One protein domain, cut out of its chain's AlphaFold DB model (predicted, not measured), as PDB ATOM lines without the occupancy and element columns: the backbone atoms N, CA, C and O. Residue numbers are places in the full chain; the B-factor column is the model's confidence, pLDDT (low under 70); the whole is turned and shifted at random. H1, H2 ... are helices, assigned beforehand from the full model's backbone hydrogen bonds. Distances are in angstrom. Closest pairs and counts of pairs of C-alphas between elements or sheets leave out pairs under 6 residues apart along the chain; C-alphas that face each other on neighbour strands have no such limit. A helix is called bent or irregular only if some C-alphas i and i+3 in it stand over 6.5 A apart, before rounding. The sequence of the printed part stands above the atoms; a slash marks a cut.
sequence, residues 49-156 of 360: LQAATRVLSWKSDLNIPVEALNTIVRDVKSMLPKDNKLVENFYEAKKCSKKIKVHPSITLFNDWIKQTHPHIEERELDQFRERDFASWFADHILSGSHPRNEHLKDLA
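Overview. This is residues 49 to 156 of the 360 residues of the protein "Transposon, En/Spm-like, Transposase-associated domain protein" of Artemisia annua (UniProt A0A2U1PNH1). Two small helical lobes sit at opposite ends of an elongated model, joined by the link of residues 98 to 102: H1, H2 and H3 make one lobe, and H4, the sharply bent H5 and H6 make the other. In the first lobe H3 packs on H1, with H2 folded back beyond them; in the second the two arms of H5 form a corner at H4, and H6 folds back on the second arm. Residues 79 to 84 and 143 to 148 stick out. The printed part has 108 residues with six named helices, H1 to H6 in chain order, and no named strand; the class is all helix. It is loose, with a radius of gyration of the C-alphas of 18.1 A, and spans 50 by 33 by 26 A, only just elongated.

Along the chain. H1, residues 49 to 61, begins with C-alpha 49 at (90.290, 94.336, 43.141) and is 17.7 A long. H2, residues 66 to 79, is 20.0 A long. H3 holds residues 90 to 97. H4, residues 103 to 116, is 20.0 A long, from C-alpha 103 at (89.837, 104.916, 32.887). H5, residues 122 to 142, was assigned as one helix by its hydrogen bonds but is bent: C-alphas 131 and 134 are 7.4 A apart. Its arms are H5a, residues 122 to 131, and H5b, residues 134 to 142. H6, residues 150 to 156, ends with C-alpha 156 at (76.144, 106.446, 29.448).

Arrangement. H1 and H2 form a helical hairpin at a steep tilt of 40 degrees; H1 touches H2 with residues 55 to 59 alone, closest at the C-alphas of Lys 59 and Leu 69, 7.0 A. H1 touches H3 at a steep tilt of 53 degrees, opposite ways, the C-alphas of Ala 52 and Ala 93 closest at 4.8 A. H2, with residues 66 to 70 alone, only just touches H3, with 3 pairs of C-alphas within 8 A, Asn 70 and Phe 90 closest at 6.1 A. H3 and H4 are apart. H4 touches H5a with residues 109 to 113 alone, closest at the C-alphas of Asn 110 and Leu 125, 7.3 A. H5a and H5b stand at a steep tilt of 68 degrees, only just short of perpendicular. H4, with residues 105 to 109 alone, only just touches H5b, with 3 pairs of C-alphas within 8 A, Ser 105 and Phe 137 closest at 7.0 A. H5b and H6 form a helical hairpin, the C-alphas of Ala 138 and Ala 156 closest at 4.4 A. Every O i to N i+4 pair is within hydrogen-bond range in H1, H2, H3, H4, H5a, H5b and H6.

Size, cuts and confidence. The two C-alphas farthest apart, those of Met 79 and His 117, are 50.9 A apart. The printed part has no cut and no long link. Residue 57, residues 59 to 63, residue 94, residues 96 to 104 and residues 144 to 151 have pLDDT under 70.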
ATOM      1  N   LEU A  49      90.833  93.007  43.401       77.12
ATOM      2  CA  LEU A  49      90.290  94.336  43.141       77.12
ATOM      3  C   LEU A  49      89.409  94.821  44.298       77.12
ATOM      4  O   LEU A  49      89.596  95.942  44.752       77.12
ATOM      5  N   GLN A  50      88.512  93.977  44.817       75.62
ATOM      6  CA  GLN A  50      87.681  94.318  45.980       75.62
ATOM      7  C   GLN A  50      88.537  94.672  47.199       75.62
ATOM      8  O   GLN A  50      88.276  95.671  47.869       75.62
ATOM      9  N   ALA A  51      89.598  93.903  47.447       82.81
ATOM     10  CA  ALA A  51      90.533  94.189  48.526       82.81
ATOM     11  C   ALA A  51      91.274  95.523  48.312       82.81
ATOM     12  O   ALA A  51      91.377  96.322  49.240       82.81
ATOM     13  N   ALA A  52      91.739  95.810  47.089       80.81
ATOM     14  CA  ALA A  52      92.388  97.083  46.765       80.81
ATOM     15  C   ALA A  52      91.439  98.285  46.918       80.81
ATOM     16  O   ALA A  52      91.826  99.300  47.496       80.81
ATOM     17  N   THR A  53      90.192  98.164  46.457       73.06
ATOM     18  CA  THR A  53      89.160  99.195  46.642       73.06
ATOM     19  C   THR A  53      88.871  99.419  48.122       73.06
ATOM     20  O   THR A  53      88.756 100.564  48.547       73.06
ATOM     21  N   ARG A  54      88.836  98.356  48.934       79.62
ATOM     22  CA  ARG A  54      88.632  98.476  50.382       79.62
ATOM     23  C   ARG A  54      89.794  99.180  51.087       79.62
ATOM     24  O   ARG A  54      89.552 100.006  51.955       79.62
ATOM     25  N   VAL A  55      91.036  98.923  50.673       81.75
ATOM     26  CA  VAL A  55      92.222  99.649  51.169       81.75
ATOM     27  C   VAL A  55      92.143 101.143  50.841       81.75
ATOM     28  O   VAL A  55      92.505 101.975  51.671       81.75
ATOM     29  N   LEU A  56      91.665 101.500  49.645       70.56
ATOM     30  CA  LEU A  56      91.443 102.902  49.285       70.56
ATOM     31  C   LEU A  56      90.309 103.524  50.095       70.56
ATOM     32  O   LEU A  56      90.455 104.662  50.532       70.56
ATOM     33  N   SER A  57      89.230 102.776  50.336       66.75
ATOM     34  CA  SER A  57      88.123 103.249  51.167       66.75
ATOM     35  C   SER A  57      88.603 103.520  52.592       66.75
ATOM     36  O   SER A  57      88.318 104.582  53.111       66.75
ATOM     37  N   TRP A  58      89.470 102.695  53.191       74.06
ATOM     38  CA  TRP A  58      90.054 103.013  54.506       74.06
ATOM     39  C   TRP A  58      90.798 104.344  54.544       74.06
ATOM     40  O   TRP A  58      90.798 105.013  55.576       74.06
ATOM     41  N   LYS A  59      91.427 104.753  53.435       66.94
ATOM     42  CA  LYS A  59      92.035 106.079  53.383       66.94
ATOM     43  C   LYS A  59      90.977 107.170  53.480       66.94
ATOM     44  O   LYS A  59      91.215 108.131  54.193       66.94
ATOM     45  N   SER A  60      89.886 107.053  52.734       57.16
ATOM     46  CA  SER A  60      88.858 108.093  52.638       57.16
ATOM     47  C   SER A  60      87.899 108.062  53.831       57.16
ATOM     48  O   SER A  60      87.709 109.080  54.488       57.16
ATOM     49  N   ASP A  61      87.377 106.882  54.158       55.31
ATOM     50  CA  ASP A  61      86.380 106.631  55.203       55.31
ATOM     51  C   ASP A  61      86.935 106.943  56.600       55.31
ATOM     52  O   ASP A  61      86.218 107.434  57.463       55.31
ATOM     53  N   LEU A  62      88.221 106.649  56.833       59.91
ATOM     54  CA  LEU A  62      88.869 106.793  58.145       59.91
ATOM     55  C   LEU A  62      89.937 107.901  58.168       59.91
ATOM     56  O   LEU A  62      90.654 108.044  59.157       59.91
ATOM     57  N   ASN A  63      90.092 108.639  57.064       59.34
ATOM     58  CA  ASN A  63      91.131 109.648  56.836       59.34
ATOM     59  C   ASN A  63      92.547 109.260  57.324       59.34
ATOM     60  O   ASN A  63      93.294 110.078  57.866       59.34
ATOM     61  N   ILE A  64      92.936 107.996  57.140       71.19
ATOM     62  CA  ILE A  64      94.213 107.476  57.645       71.19
ATOM     63  C   ILE A  64      95.385 108.097  56.846       71.19
ATOM     64  O   ILE A  64      95.350 108.123  55.601       71.19
ATOM     65  N   PRO A  65      96.459 108.579  57.513       77.19
ATOM     66  CA  PRO A  65      97.695 108.992  56.844       77.19
ATOM     67  C   PRO A  65      98.258 107.878  55.953       77.19
ATOM     68  O   PRO A  65      98.137 106.697  56.271       77.19
ATOM     69  N   VAL A  66      98.886 108.225  54.827       71.50
ATOM     70  CA  VAL A  66      99.356 107.221  53.848       71.50
ATOM     71  C   VAL A  66     100.376 106.266  54.480       71.50
ATOM     72  O   VAL A  66     100.368 105.069  54.203       71.50
ATOM     73  N   GLU A  67     101.204 106.775  55.380       79.00
ATOM     74  CA  GLU A  67     102.214 106.052  56.148       79.00
ATOM     75  C   GLU A  67     101.576 105.023  57.091       79.00
ATOM     76  O   GLU A  67     101.999 103.863  57.135       79.00
ATOM     77  N   ALA A  68     100.514 105.423  57.793       75.69
ATOM     78  CA  ALA A  68      99.752 104.541  58.671       75.69
ATOM     79  C   ALA A  68      99.010 103.469  57.859       75.69
ATOM     80  O   ALA A  68      99.090 102.284  58.181       75.69
ATOM     81  N   LEU A  69      98.385 103.850  56.741       81.50
ATOM     82  CA  LEU A  69      97.720 102.908  55.842       81.50
ATOM     83  C   LEU A  69      98.704 101.885  55.260       81.50
ATOM     84  O   LEU A  69      98.405 100.696  55.226       81.50
ATOM     85  N   ASN A  70      99.894 102.318  54.842       85.56
ATOM     86  CA  ASN A  70     100.933 101.417  54.338       85.56
ATOM     87  C   ASN A  70     101.398 100.420  55.405       85.56
ATOM     88  O   ASN A  70     101.703  99.276  55.073       85.56
ATOM     89  N   THR A  71     101.442 100.836  56.671       89.25
ATOM     90  CA  THR A  71     101.785  99.957  57.798       89.25
ATOM     91  C   THR A  71     100.687  98.919  58.019       89.25
ATOM     92  O   THR A  71     100.959  97.724  57.939       89.25
ATOM     93  N   ILE A  72      99.430  99.361  58.132       88.44
ATOM     94  CA  ILE A  72      98.264  98.477  58.298       88.44
ATOM     95  C   ILE A  72      98.174  97.459  57.155       88.44
ATOM     96  O   ILE A  72      97.976  96.270  57.390       88.44
ATOM     97  N   VAL A  73      98.344  97.898  55.906       90.25
ATOM     98  CA  VAL A  73      98.271  97.013  54.733       90.25
ATOM     99  C   VAL A  73      99.372  95.951  54.766       90.25
ATOM    100  O   VAL A  73      99.104  94.798  54.430       90.25
ATOM    101  N   ARG A  74     100.589  96.299  55.199       89.69
ATOM    102  CA  ARG A  74     101.684  95.329  55.371       89.69
ATOM    103  C   ARG A  74     101.376  94.318  56.469       89.69
ATOM    104  O   ARG A  74     101.572  93.122  56.244       89.69
ATOM    105  N   ASP A  75     100.848  94.775  57.598       90.69
ATOM    106  CA  ASP A  75     100.495  93.904  58.721       90.69
ATOM    107  C   ASP A  75      99.375  92.939  58.324       90.69
ATOM    108  O   ASP A  75      99.534  91.724  58.448       90.69
ATOM    109  N   VAL A  76      98.296  93.445  57.717       89.81
ATOM    110  CA  VAL A  76      97.199  92.621  57.183       89.81
ATOM    111  C   VAL A  76      97.718  91.632  56.138       89.81
ATOM    112  O   VAL A  76      97.353  90.457  56.167       89.81
ATOM    113  N   LYS A  77      98.621  92.056  55.245       90.94
ATOM    114  CA  LYS A  77      99.235  91.170  54.246       90.94
ATOM    115  C   LYS A  77     100.039  90.036  54.887       90.94
ATOM    116  O   LYS A  77     100.049  88.936  54.337       90.94
ATOM    117  N   SER A  78     100.682  90.288  56.028       89.69
ATOM    118  CA  SER A  78     101.440  89.280  56.781       89.69
ATOM    119  C   SER A  78     100.550  88.265  57.507       89.69
ATOM    120  O   SER A  78     100.967  87.126  57.713       89.69
ATOM    121  N   MET A  79      99.317  88.655  57.849       89.94
ATOM    122  CA  MET A  79      98.313  87.782  58.469       89.94
ATOM    123  C   MET A  79      97.613  86.861  57.453       89.94
ATOM    124  O   MET A  79      96.971  85.886  57.840       89.94
ATOM    125  N   LEU A  80      97.726  87.161  56.156       89.88
ATOM    126  CA  LEU A  80      97.149  86.375  55.066       89.88
ATOM    127  C   LEU A  80      98.086  85.238  54.600       89.88
ATOM    128  O   LEU A  80      99.292  85.270  54.855       89.88
ATOM    129  N   PRO A  81      97.566  84.236  53.860       92.56
ATOM    130  CA  PRO A  81      98.385  83.182  53.253       92.56
ATOM    131  C   PRO A  81      99.531  83.730  52.389       92.56
ATOM    132  O   PRO A  81      99.404  84.787  51.773       92.56
ATOM    133  N   LYS A  82     100.655  83.006  52.303       83.81
ATOM    134  CA  LYS A  82     101.886  83.485  51.634       83.81
ATOM    135  C   LYS A  82     101.717  83.803  50.142       83.81
ATOM    136  O   LYS A  82     102.486  84.591  49.604       83.81
ATOM    137  N   ASP A  83     100.742  83.195  49.480       87.19
ATOM    138  CA  ASP A  83     100.409  83.378  48.065       87.19
ATOM    139  C   ASP A  83      99.316  84.438  47.830       87.19
ATOM    140  O   ASP A  83      98.769  84.538  46.727       87.19
ATOM    141  N   ASN A  84      98.992  85.245  48.848       91.75
ATOM    142  CA  ASN A  84      98.006  86.305  48.707       91.75
ATOM    143  C   ASN A  84      98.463  87.417  47.757       91.75
ATOM    144  O   ASN A  84      99.634  87.785  47.655       91.75
ATOM    145  N   LYS A  85      97.478  87.986  47.077       89.19
ATOM    146  CA  LYS A  85      97.629  89.020  46.060       89.19
ATOM    147  C   LYS A  85      97.217  90.394  46.587       89.19
ATOM    148  O   LYS A  85      96.941  91.280  45.776       89.19
ATOM    149  N   LEU A  86      97.166  90.580  47.914       90.19
ATOM    150  CA  LEU A  86      96.874  91.880  48.509       90.19
ATOM    151  C   LEU A  86      97.942  92.892  48.078       90.19
ATOM    152  O   LEU A  86      99.135  92.581  47.965       90.19
ATOM    153  N   VAL A  87      97.492  94.115  47.819       87.19
ATOM    154  CA  VAL A  87      98.343  95.261  47.486       87.19
ATOM    155  C   VAL A  87      99.344  95.541  48.608       87.19
ATOM    156  O   VAL A  87      99.088  95.239  49.766       87.19
ATOM    157  N   GLU A  88     100.513  96.079  48.268       84.06
ATOM    158  CA  GLU A  88     101.594  96.300  49.246       84.06
ATOM    159  C   GLU A  88     101.504  97.644  49.967       84.06
ATOM    160  O   GLU A  88     102.119  97.828  51.016       84.06
ATOM    161  N   ASN A  89     100.801  98.602  49.368       82.88
ATOM    162  CA  ASN A  89     100.713  99.977  49.828       82.88
ATOM    163  C   ASN A  89      99.564 100.709  49.111       82.88
ATOM    164  O   ASN A  89      98.959 100.193  48.162       82.88
ATOM    165  N   PHE A  90      99.301 101.938  49.547       79.06
ATOM    166  CA  PHE A  90      98.296 102.834  48.977       79.06
ATOM    167  C   PHE A  90      98.463 103.069  47.467       79.06
ATOM    168  O   PHE A  90      97.478 103.111  46.729       79.06
ATOM    169  N   TYR A  91      99.697 103.202  46.978       78.50
ATOM    170  CA  TYR A  91      99.959 103.504  45.569       78.50
ATOM    171  C   TYR A  91      99.627 102.319  44.660       78.50
ATOM    172  O   TYR A  91      99.000 102.502  43.616       78.50
ATOM    173  N   GLU A  92      99.965 101.099  45.078       74.94
ATOM    174  CA  GLU A  92      99.569  99.872  44.380       74.94
ATOM    175  C   GLU A  92      98.049  99.659  44.435       74.94
ATOM    176  O   GLU A  92      97.453  99.248  43.438       74.94
ATOM    177  N   ALA A  93      97.394 100.026  45.543       75.44
ATOM    178  CA  ALA A  93      95.932 100.049  45.631       75.44
ATOM    179  C   ALA A  93      95.318 101.011  44.602       75.44
ATOM    180  O   ALA A  93      94.447 100.613  43.826       75.44
ATOM    181  N   LYS A  94      95.840 102.242  44.518       65.38
ATOM    182  CA  LYS A  94      95.413 103.271  43.556       65.38
ATOM    183  C   LYS A  94      95.661 102.835  42.111       65.38
ATOM    184  O   LYS A  94      94.836 103.063  41.233       65.38
ATOM    185  N   LYS A  95      96.783 102.172  41.842       70.00
ATOM    186  CA  LYS A  95      97.098 101.609  40.521       70.00
ATOM    187  C   LYS A  95      96.167 100.451  40.157       70.00
ATOM    188  O   LYS A  95      95.769 100.327  39.001       70.00
ATOM    189  N   CYS A  96      95.807  99.616  41.130       66.75
ATOM    190  CA  CYS A  96      94.862  98.520  40.944       66.75
ATOM    191  C   CYS A  96      93.437  99.038  40.689       66.75
ATOM    192  O   CYS A  96      92.761  98.507  39.810       66.75
ATOM    193  N   SER A  97      93.002 100.099  41.378       62.62
ATOM    194  CA  SER A  97      91.680 100.714  41.177       62.62
ATOM    195  C   SER A  97      91.579 101.549  39.902       62.62
ATOM    196  O   SER A  97      90.520 101.582  39.287       62.62
ATOM    197  N   LYS A  98      92.678 102.145  39.417       55.19
ATOM    198  CA  LYS A  98      92.723 102.800  38.095       55.19
ATOM    199  C   LYS A  98      92.382 101.856  36.934       55.19
ATOM    200  O   LYS A  98      92.092 102.327  35.845       55.19
ATOM    201  N   LYS A  99      92.378 100.534  37.145       53.47
ATOM    202  CA  LYS A  99      91.877  99.556  36.162       53.47
ATOM    203  C   LYS A  99      90.344  99.462  36.106       53.47
ATOM    204  O   LYS A  99      89.822  98.740  35.256       53.47
ATOM    205  N   ILE A 100      89.617 100.152  36.988       52.03
ATOM    206  CA  ILE A 100      88.152 100.224  36.959       52.03
ATOM    207  C   ILE A 100      87.707 100.967  35.689       52.03
ATOM    208  O   ILE A 100      88.330 101.921  35.226       52.03
ATOM    209  N   LYS A 101      86.628 100.455  35.099       52.44
ATOM    210  CA  LYS A 101      86.321 100.426  33.661       52.44
ATOM    211  C   LYS A 101      86.016 101.777  32.978       52.44
ATOM    212  O   LYS A 101      85.675 101.760  31.804       52.44
ATOM    213  N   VAL A 102      86.187 102.918  33.651       51.19
ATOM    214  CA  VAL A 102      86.044 104.266  33.050       51.19
ATOM    215  C   VAL A 102      87.396 104.827  32.589       51.19
ATOM    216  O   VAL A 102      87.480 105.496  31.562       51.19
ATOM    217  N   HIS A 103      88.489 104.487  33.280       54.44
ATOM    218  CA  HIS A 103      89.837 104.916  32.887       54.44
ATOM    219  C   HIS A 103      90.268 104.389  31.503       54.44
ATOM    220  O   HIS A 103      90.928 105.137  30.774       54.44
ATOM    221  N   PRO A 104      89.904 103.157  31.078       67.44
ATOM    222  CA  PRO A 104      90.109 102.737  29.698       67.44
ATOM    223  C   PRO A 104      89.377 103.647  28.715       67.44
ATOM    224  O   PRO A 104      89.980 104.048  27.734       67.44
ATOM    225  N   SER A 105      88.135 104.045  28.995       74.81
ATOM    226  CA  SER A 105      87.367 104.928  28.113       74.81
ATOM    227  C   SER A 105      87.990 106.317  27.991       74.81
ATOM    228  O   SER A 105      88.091 106.829  26.887       74.81
ATOM    229  N   ILE A 106      88.490 106.896  29.086       78.00
ATOM    230  CA  ILE A 106      89.232 108.172  29.039       78.00
ATOM    231  C   ILE A 106      90.523 108.019  28.225       78.00
ATOM    232  O   ILE A 106      90.864 108.888  27.431       78.00
ATOM    233  N   THR A 107      91.226 106.894  28.377       80.06
ATOM    234  CA  THR A 107      92.442 106.615  27.591       80.06
ATOM    235  C   THR A 107      92.111 106.468  26.105       80.06
ATOM    236  O   THR A 107      92.760 107.087  25.273       80.06
ATOM    237  N   LEU A 108      91.056 105.719  25.774       83.25
ATOM    238  CA  LEU A 108      90.569 105.529  24.408       83.25
ATOM    239  C   LEU A 108      90.120 106.849  23.773       83.25
ATOM    240  O   LEU A 108      90.433 107.099  22.613       83.25
ATOM    241  N   PHE A 109      89.433 107.703  24.530       86.31
ATOM    242  CA  PHE A 109      89.063 109.042  24.084       86.31
ATOM    243  C   PHE A 109      90.301 109.899  23.809       86.31
ATOM    244  O   PHE A 109      90.413 110.497  22.743       86.31
ATOM    245  N   ASN A 110      91.266 109.910  24.731       86.06
ATOM    246  CA  ASN A 110      92.510 110.656  24.557       86.06
ATOM    247  C   ASN A 110      93.290 110.177  23.328       86.06
ATOM    248  O   ASN A 110      93.801 110.998  22.569       86.06
ATOM    249  N   ASP A 111      93.373 108.864  23.115       86.12
ATOM    250  CA  ASP A 111      94.041 108.280  21.953       86.12
ATOM    251  C   ASP A 111      93.303 108.616  20.651       86.12
ATOM    252  O   ASP A 111      93.952 108.868  19.636       86.12
ATOM    253  N   TRP A 112      91.967 108.653  20.671       86.38
ATOM    254  CA  TRP A 112      91.148 109.082  19.536       86.38
ATOM    255  C   TRP A 112      91.401 110.555  19.188       86.38
ATOM    256  O   TRP A 112      91.740 110.861  18.045       86.38
ATOM    257  N   ILE A 113      91.365 111.455  20.178       88.81
ATOM    258  CA  ILE A 113      91.669 112.879  19.977       88.81
ATOM    259  C   ILE A 113      93.098 113.072  19.466       88.81
ATOM    260  O   ILE A 113      93.303 113.818  18.512       88.81
ATOM    261  N   LYS A 114      94.091 112.378  20.036       88.06
ATOM    262  CA  LYS A 114      95.495 112.466  19.591       88.06
ATOM    263  C   LYS A 114      95.701 111.947  18.167       88.06
ATOM    264  O   LYS A 114      96.599 112.418  17.479       88.06
ATOM    265  N   GLN A 115      94.883 111.002  17.701       87.00
ATOM    266  CA  GLN A 115      94.913 110.549  16.307       87.00
ATOM    267  C   GLN A 115      94.319 111.590  15.353       87.00
ATOM    268  O   GLN A 115      94.873 111.817  14.278       87.00
ATOM    269  N   THR A 116      93.224 112.242  15.744       88.00
ATOM    270  CA  THR A 116      92.587 113.302  14.944       88.00
ATOM    271  C   THR A 116      93.370 114.623  14.995       88.00
ATOM    272  O   THR A 116      93.383 115.374  14.020       88.00
ATOM    273  N   HIS A 117      94.089 114.873  16.093       87.69
ATOM    274  CA  HIS A 117      94.897 116.067  16.346       87.69
ATOM    275  C   HIS A 117      96.304 115.691  16.877       87.69
ATOM    276  O   HIS A 117      96.558 115.777  18.080       87.69
ATOM    277  N   PRO A 118      97.260 115.321  15.996       85.00
ATOM    278  CA  PRO A 118      98.584 114.800  16.387       85.00
ATOM    279  C   PRO A 118      99.492 115.747  17.188       85.00
ATOM    280  O   PRO A 118     100.490 115.303  17.753       85.00
ATOM    281  N   HIS A 119      99.178 117.043  17.219       86.75
ATOM    282  CA  HIS A 119      99.965 118.080  17.898       86.75
ATOM    283  C   HIS A 119      99.192 118.793  19.015       86.75
ATOM    284  O   HIS A 119      99.546 119.910  19.377       86.75
ATOM    285  N   ILE A 120      98.134 118.170  19.537       86.75
ATOM    286  CA  ILE A 120      97.320 118.756  20.602       86.75
ATOM    287  C   ILE A 120      98.120 118.917  21.905       86.75
ATOM    288  O   ILE A 120      98.804 117.987  22.344       86.75
ATOM    289  N   GLU A 121      98.037 120.093  22.530       83.06
ATOM    290  CA  GLU A 121      98.604 120.323  23.866       83.06
ATOM    291  C   GLU A 121      97.712 119.716  24.960       83.06
ATOM    292  O   GLU A 121      96.499 119.602  24.796       83.06
ATOM    293  N   GLU A 122      98.280 119.381  26.125       77.00
ATOM    294  CA  GLU A 122      97.512 118.781  27.235       77.00
ATOM    295  C   GLU A 122      96.355 119.687  27.699       77.00
ATOM    296  O   GLU A 122      95.262 119.204  27.978       77.00
ATOM    297  N   ARG A 123      96.557 121.011  27.688       76.44
ATOM    298  CA  ARG A 123      95.516 121.998  28.022       76.44
ATOM    299  C   ARG A 123      94.338 121.957  27.049       76.44
ATOM    300  O   ARG A 123      93.193 122.100  27.460       76.44
ATOM    301  N   GLU A 124      94.613 121.791  25.759       81.88
ATOM    302  CA  GLU A 124      93.563 121.667  24.745       81.88
ATOM    303  C   GLU A 124      92.866 120.312  24.871       81.88
ATOM    304  O   GLU A 124      91.643 120.235  24.786       81.88
ATOM    305  N   LEU A 125      93.621 119.249  25.158       82.38
ATOM    306  CA  LEU A 125      93.073 117.919  25.408       82.38
ATOM    307  C   LEU A 125      92.105 117.904  26.603       82.38
ATOM    308  O   LEU A 125      91.089 117.213  26.542       82.38
ATOM    309  N   ASP A 126      92.380 118.670  27.659       77.31
ATOM    310  CA  ASP A 126      91.460 118.830  28.792       77.31
ATOM    311  C   ASP A 126      90.145 119.511  28.368       77.31
ATOM    312  O   ASP A 126      89.070 119.029  28.726       77.31
ATOM    313  N   GLN A 127      90.194 120.526  27.498       81.12
ATOM    314  CA  GLN A 127      88.980 121.158  26.952       81.12
ATOM    315  C   GLN A 127      88.142 120.182  26.111       81.12
ATOM    316  O   GLN A 127      86.912 120.181  26.198       81.12
ATOM    317  N   PHE A 128      88.787 119.321  25.316       84.12
ATOM    318  CA  PHE A 128      88.085 118.258  24.589       84.12
ATOM    319  C   PHE A 128      87.451 117.242  25.542       84.12
ATOM    320  O   PHE A 128      86.336 116.787  25.286       84.12
ATOM    321  N   ARG A 129      88.116 116.894  26.651       82.06
ATOM    322  CA  ARG A 129      87.531 116.001  27.662       82.06
ATOM    323  C   ARG A 129      86.295 116.619  28.300       82.06
ATOM    324  O   ARG A 129      85.274 115.948  28.386       82.06
ATOM    325  N   GLU A 130      86.368 117.878  28.712       78.44
ATOM    326  CA  GLU A 130      85.236 118.571  29.336       78.44
ATOM    327  C   GLU A 130      84.036 118.695  28.387       78.44
ATOM    328  O   GLU A 130      82.896 118.487  28.802       78.44
ATOM    329  N   ARG A 131      84.282 118.980  27.102       82.94
ATOM    330  CA  ARG A 131      83.211 119.223  26.127       82.94
ATOM    331  C   ARG A 131      82.641 117.954  25.494       82.94
ATOM    332  O   ARG A 131      81.425 117.839  25.348       82.94
ATOM    333  N   ASP A 132      83.505 117.022  25.094       84.31
ATOM    334  CA  ASP A 132      83.156 115.974  24.124       84.31
ATOM    335  C   ASP A 132      83.230 114.552  24.705       84.31
ATOM    336  O   ASP A 132      82.704 113.615  24.101       84.31
ATOM    337  N   PHE A 133      83.834 114.351  25.887       85.69
ATOM    338  CA  PHE A 133      83.960 113.006  26.463       85.69
ATOM    339  C   PHE A 133      82.601 112.371  26.761       85.69
ATOM    340  O   PHE A 133      82.419 111.190  26.491       85.69
ATOM    341  N   ALA A 134      81.646 113.125  27.314       82.56
ATOM    342  CA  ALA A 134      80.357 112.574  27.734       82.56
ATOM    343  C   ALA A 134      79.541 112.026  26.549       82.56
ATOM    344  O   ALA A 134      79.014 110.914  26.621       82.56
ATOM    345  N   SER A 135      79.476 112.777  25.444       82.62
ATOM    346  CA  SER A 135      78.793 112.351  24.217       82.62
ATOM    347  C   SER A 135      79.520 111.183  23.558       82.62
ATOM    348  O   SER A 135      78.897 110.162  23.265       82.62
ATOM    349  N   TRP A 136      80.846 111.280  23.423       87.31
ATOM    350  CA  TRP A 136      81.662 110.193  22.889       87.31
ATOM    351  C   TRP A 136      81.523 108.910  23.718       87.31
ATOM    352  O   TRP A 136      81.386 107.826  23.157       87.31
ATOM    353  N   PHE A 137      81.526 109.013  25.050       84.00
ATOM    354  CA  PHE A 137      81.409 107.872  25.956       84.00
ATOM    355  C   PHE A 137      80.058 107.181  25.785       84.00
ATOM    356  O   PHE A 137      80.009 105.953  25.685       84.00
ATOM    357  N   ALA A 138      78.973 107.955  25.695       80.81
ATOM    358  CA  ALA A 138      77.650 107.412  25.440       80.81
ATOM    359  C   ALA A 138      77.604 106.662  24.101       80.81
ATOM    360  O   ALA A 138      77.222 105.491  24.069       80.81
ATOM    361  N   ASP A 139      78.082 107.271  23.017       84.00
ATOM    362  CA  ASP A 139      78.106 106.633  21.696       84.00
ATOM    363  C   ASP A 139      78.993 105.376  21.680       84.00
ATOM    364  O   ASP A 139      78.621 104.333  21.131       84.00
ATOM    365  N   HIS A 140      80.144 105.429  22.349       81.81
ATOM    366  CA  HIS A 140      81.091 104.322  22.434       81.81
ATOM    367  C   HIS A 140      80.539 103.115  23.214       81.81
ATOM    368  O   HIS A 140      80.731 101.966  22.809       81.81
ATOM    369  N   ILE A 141      79.831 103.349  24.324       80.06
ATOM    370  CA  ILE A 141      79.232 102.279  25.136       80.06
ATOM    371  C   ILE A 141      77.948 101.737  24.490       80.06
ATOM    372  O   ILE A 141      77.697 100.527  24.537       80.06
ATOM    373  N   LEU A 142      77.144 102.599  23.859       77.81
ATOM    374  CA  LEU A 142      75.856 102.226  23.266       77.81
ATOM    375  C   LEU A 142      75.977 101.583  21.873       77.81
ATOM    376  O   LEU A 142      75.094 100.813  21.498       77.81
ATOM    377  N   SER A 143      77.071 101.819  21.141       78.25
ATOM    378  CA  SER A 143      77.342 101.203  19.825       78.25
ATOM    379  C   SER A 143      77.692  99.705  19.875       78.25
ATOM    380  O   SER A 143      77.789  99.061  18.834       78.25
ATOM    381  N   GLY A 144      77.814  99.106  21.066       64.00
ATOM    382  CA  GLY A 144      77.839  97.644  21.233       64.00
ATOM    383  C   GLY A 144      79.222  96.981  21.236       64.00
ATOM    384  O   GLY A 144      79.298  95.755  21.262       64.00
ATOM    385  N   SER A 145      80.309  97.757  21.275       57.81
ATOM    386  CA  SER A 145      81.692  97.243  21.304       57.81
ATOM    387  C   SER A 145      82.115  96.647  22.666       57.81
ATOM    388  O   SER A 145      83.012  95.804  22.730       57.81
ATOM    389  N   HIS A 146      81.451  97.023  23.768       55.91
ATOM    390  CA  HIS A 146      81.861  96.636  25.123       55.91
ATOM    391  C   HIS A 146      80.992  95.533  25.757       55.91
ATOM    392  O   HIS A 146      79.758  95.576  25.695       55.91
ATOM    393  N   PRO A 147      81.602  94.550  26.451       52.66
ATOM    394  CA  PRO A 147      80.865  93.478  27.102       52.66
ATOM    395  C   PRO A 147      80.035  94.008  28.278       52.66
ATOM    396  O   PRO A 147      80.583  94.507  29.256       52.66
ATOM    397  N   ARG A 148      78.707  93.840  28.176       54.66
ATOM    398  CA  ARG A 148      77.727  93.518  29.242       54.66
ATOM    399  C   ARG A 148      77.828  94.228  30.609       54.66
ATOM    400  O   ARG A 148      77.293  93.704  31.580       54.66
ATOM    401  N   ASN A 149      78.465  95.391  30.722       64.56
ATOM    402  CA  ASN A 149      78.499  96.132  31.981       64.56
ATOM    403  C   ASN A 149      77.316  97.097  32.060       64.56
ATOM    404  O   ASN A 149      77.363  98.184  31.487       64.56
ATOM    405  N   GLU A 150      76.269  96.669  32.757       67.88
ATOM    406  CA  GLU A 150      75.039  97.433  32.987       67.88
ATOM    407  C   GLU A 150      75.333  98.804  33.610       67.88
ATOM    408  O   GLU A 150      74.910  99.812  33.061       67.88
ATOM    409  N   HIS A 151      76.242  98.877  34.585       68.88
ATOM    410  CA  HIS A 151      76.632 100.145  35.212       68.88
ATOM    411  C   HIS A 151      77.273 101.156  34.247       68.88
ATOM    412  O   HIS A 151      77.105 102.357  34.414       68.88
ATOM    413  N   LEU A 152      78.019 100.704  33.227       73.25
ATOM    414  CA  LEU A 152      78.561 101.636  32.222       73.25
ATOM    415  C   LEU A 152      77.465 102.151  31.294       73.25
ATOM    416  O   LEU A 152      77.573 103.270  30.805       73.25
ATOM    417  N   LYS A 153      76.426 101.342  31.055       72.88
ATOM    418  CA  LYS A 153      75.249 101.793  30.317       72.88
ATOM    419  C   LYS A 153      74.482 102.821  31.132       72.88
ATOM    420  O   LYS A 153      74.120 103.842  30.571       72.88
ATOM    421  N   ASP A 154      74.315 102.598  32.431       72.75
ATOM    422  CA  ASP A 154      73.654 103.559  33.316       72.75
ATOM    423  C   ASP A 154      74.389 104.905  33.312       72.75
ATOM    424  O   ASP A 154      73.762 105.933  33.077       72.75
ATOM    425  N   LEU A 155      75.727 104.906  33.428       75.56
ATOM    426  CA  LEU A 155      76.524 106.134  33.277       75.56
ATOM    427  C   LEU A 155      76.384 106.773  31.883       75.56
ATOM    428  O   LEU A 155      76.340 107.996  31.774       75.56
ATOM    429  N   ALA A 156      76.322 105.966  30.820       76.50
ATOM    430  CA  ALA A 156      76.144 106.446  29.448       76.50
ATOM    431  C   ALA A 156      74.749 107.045  29.194       76.50
ATOM    432  O   ALA A 156      74.598 107.878  28.301       76.50
TER     433      ALA A 156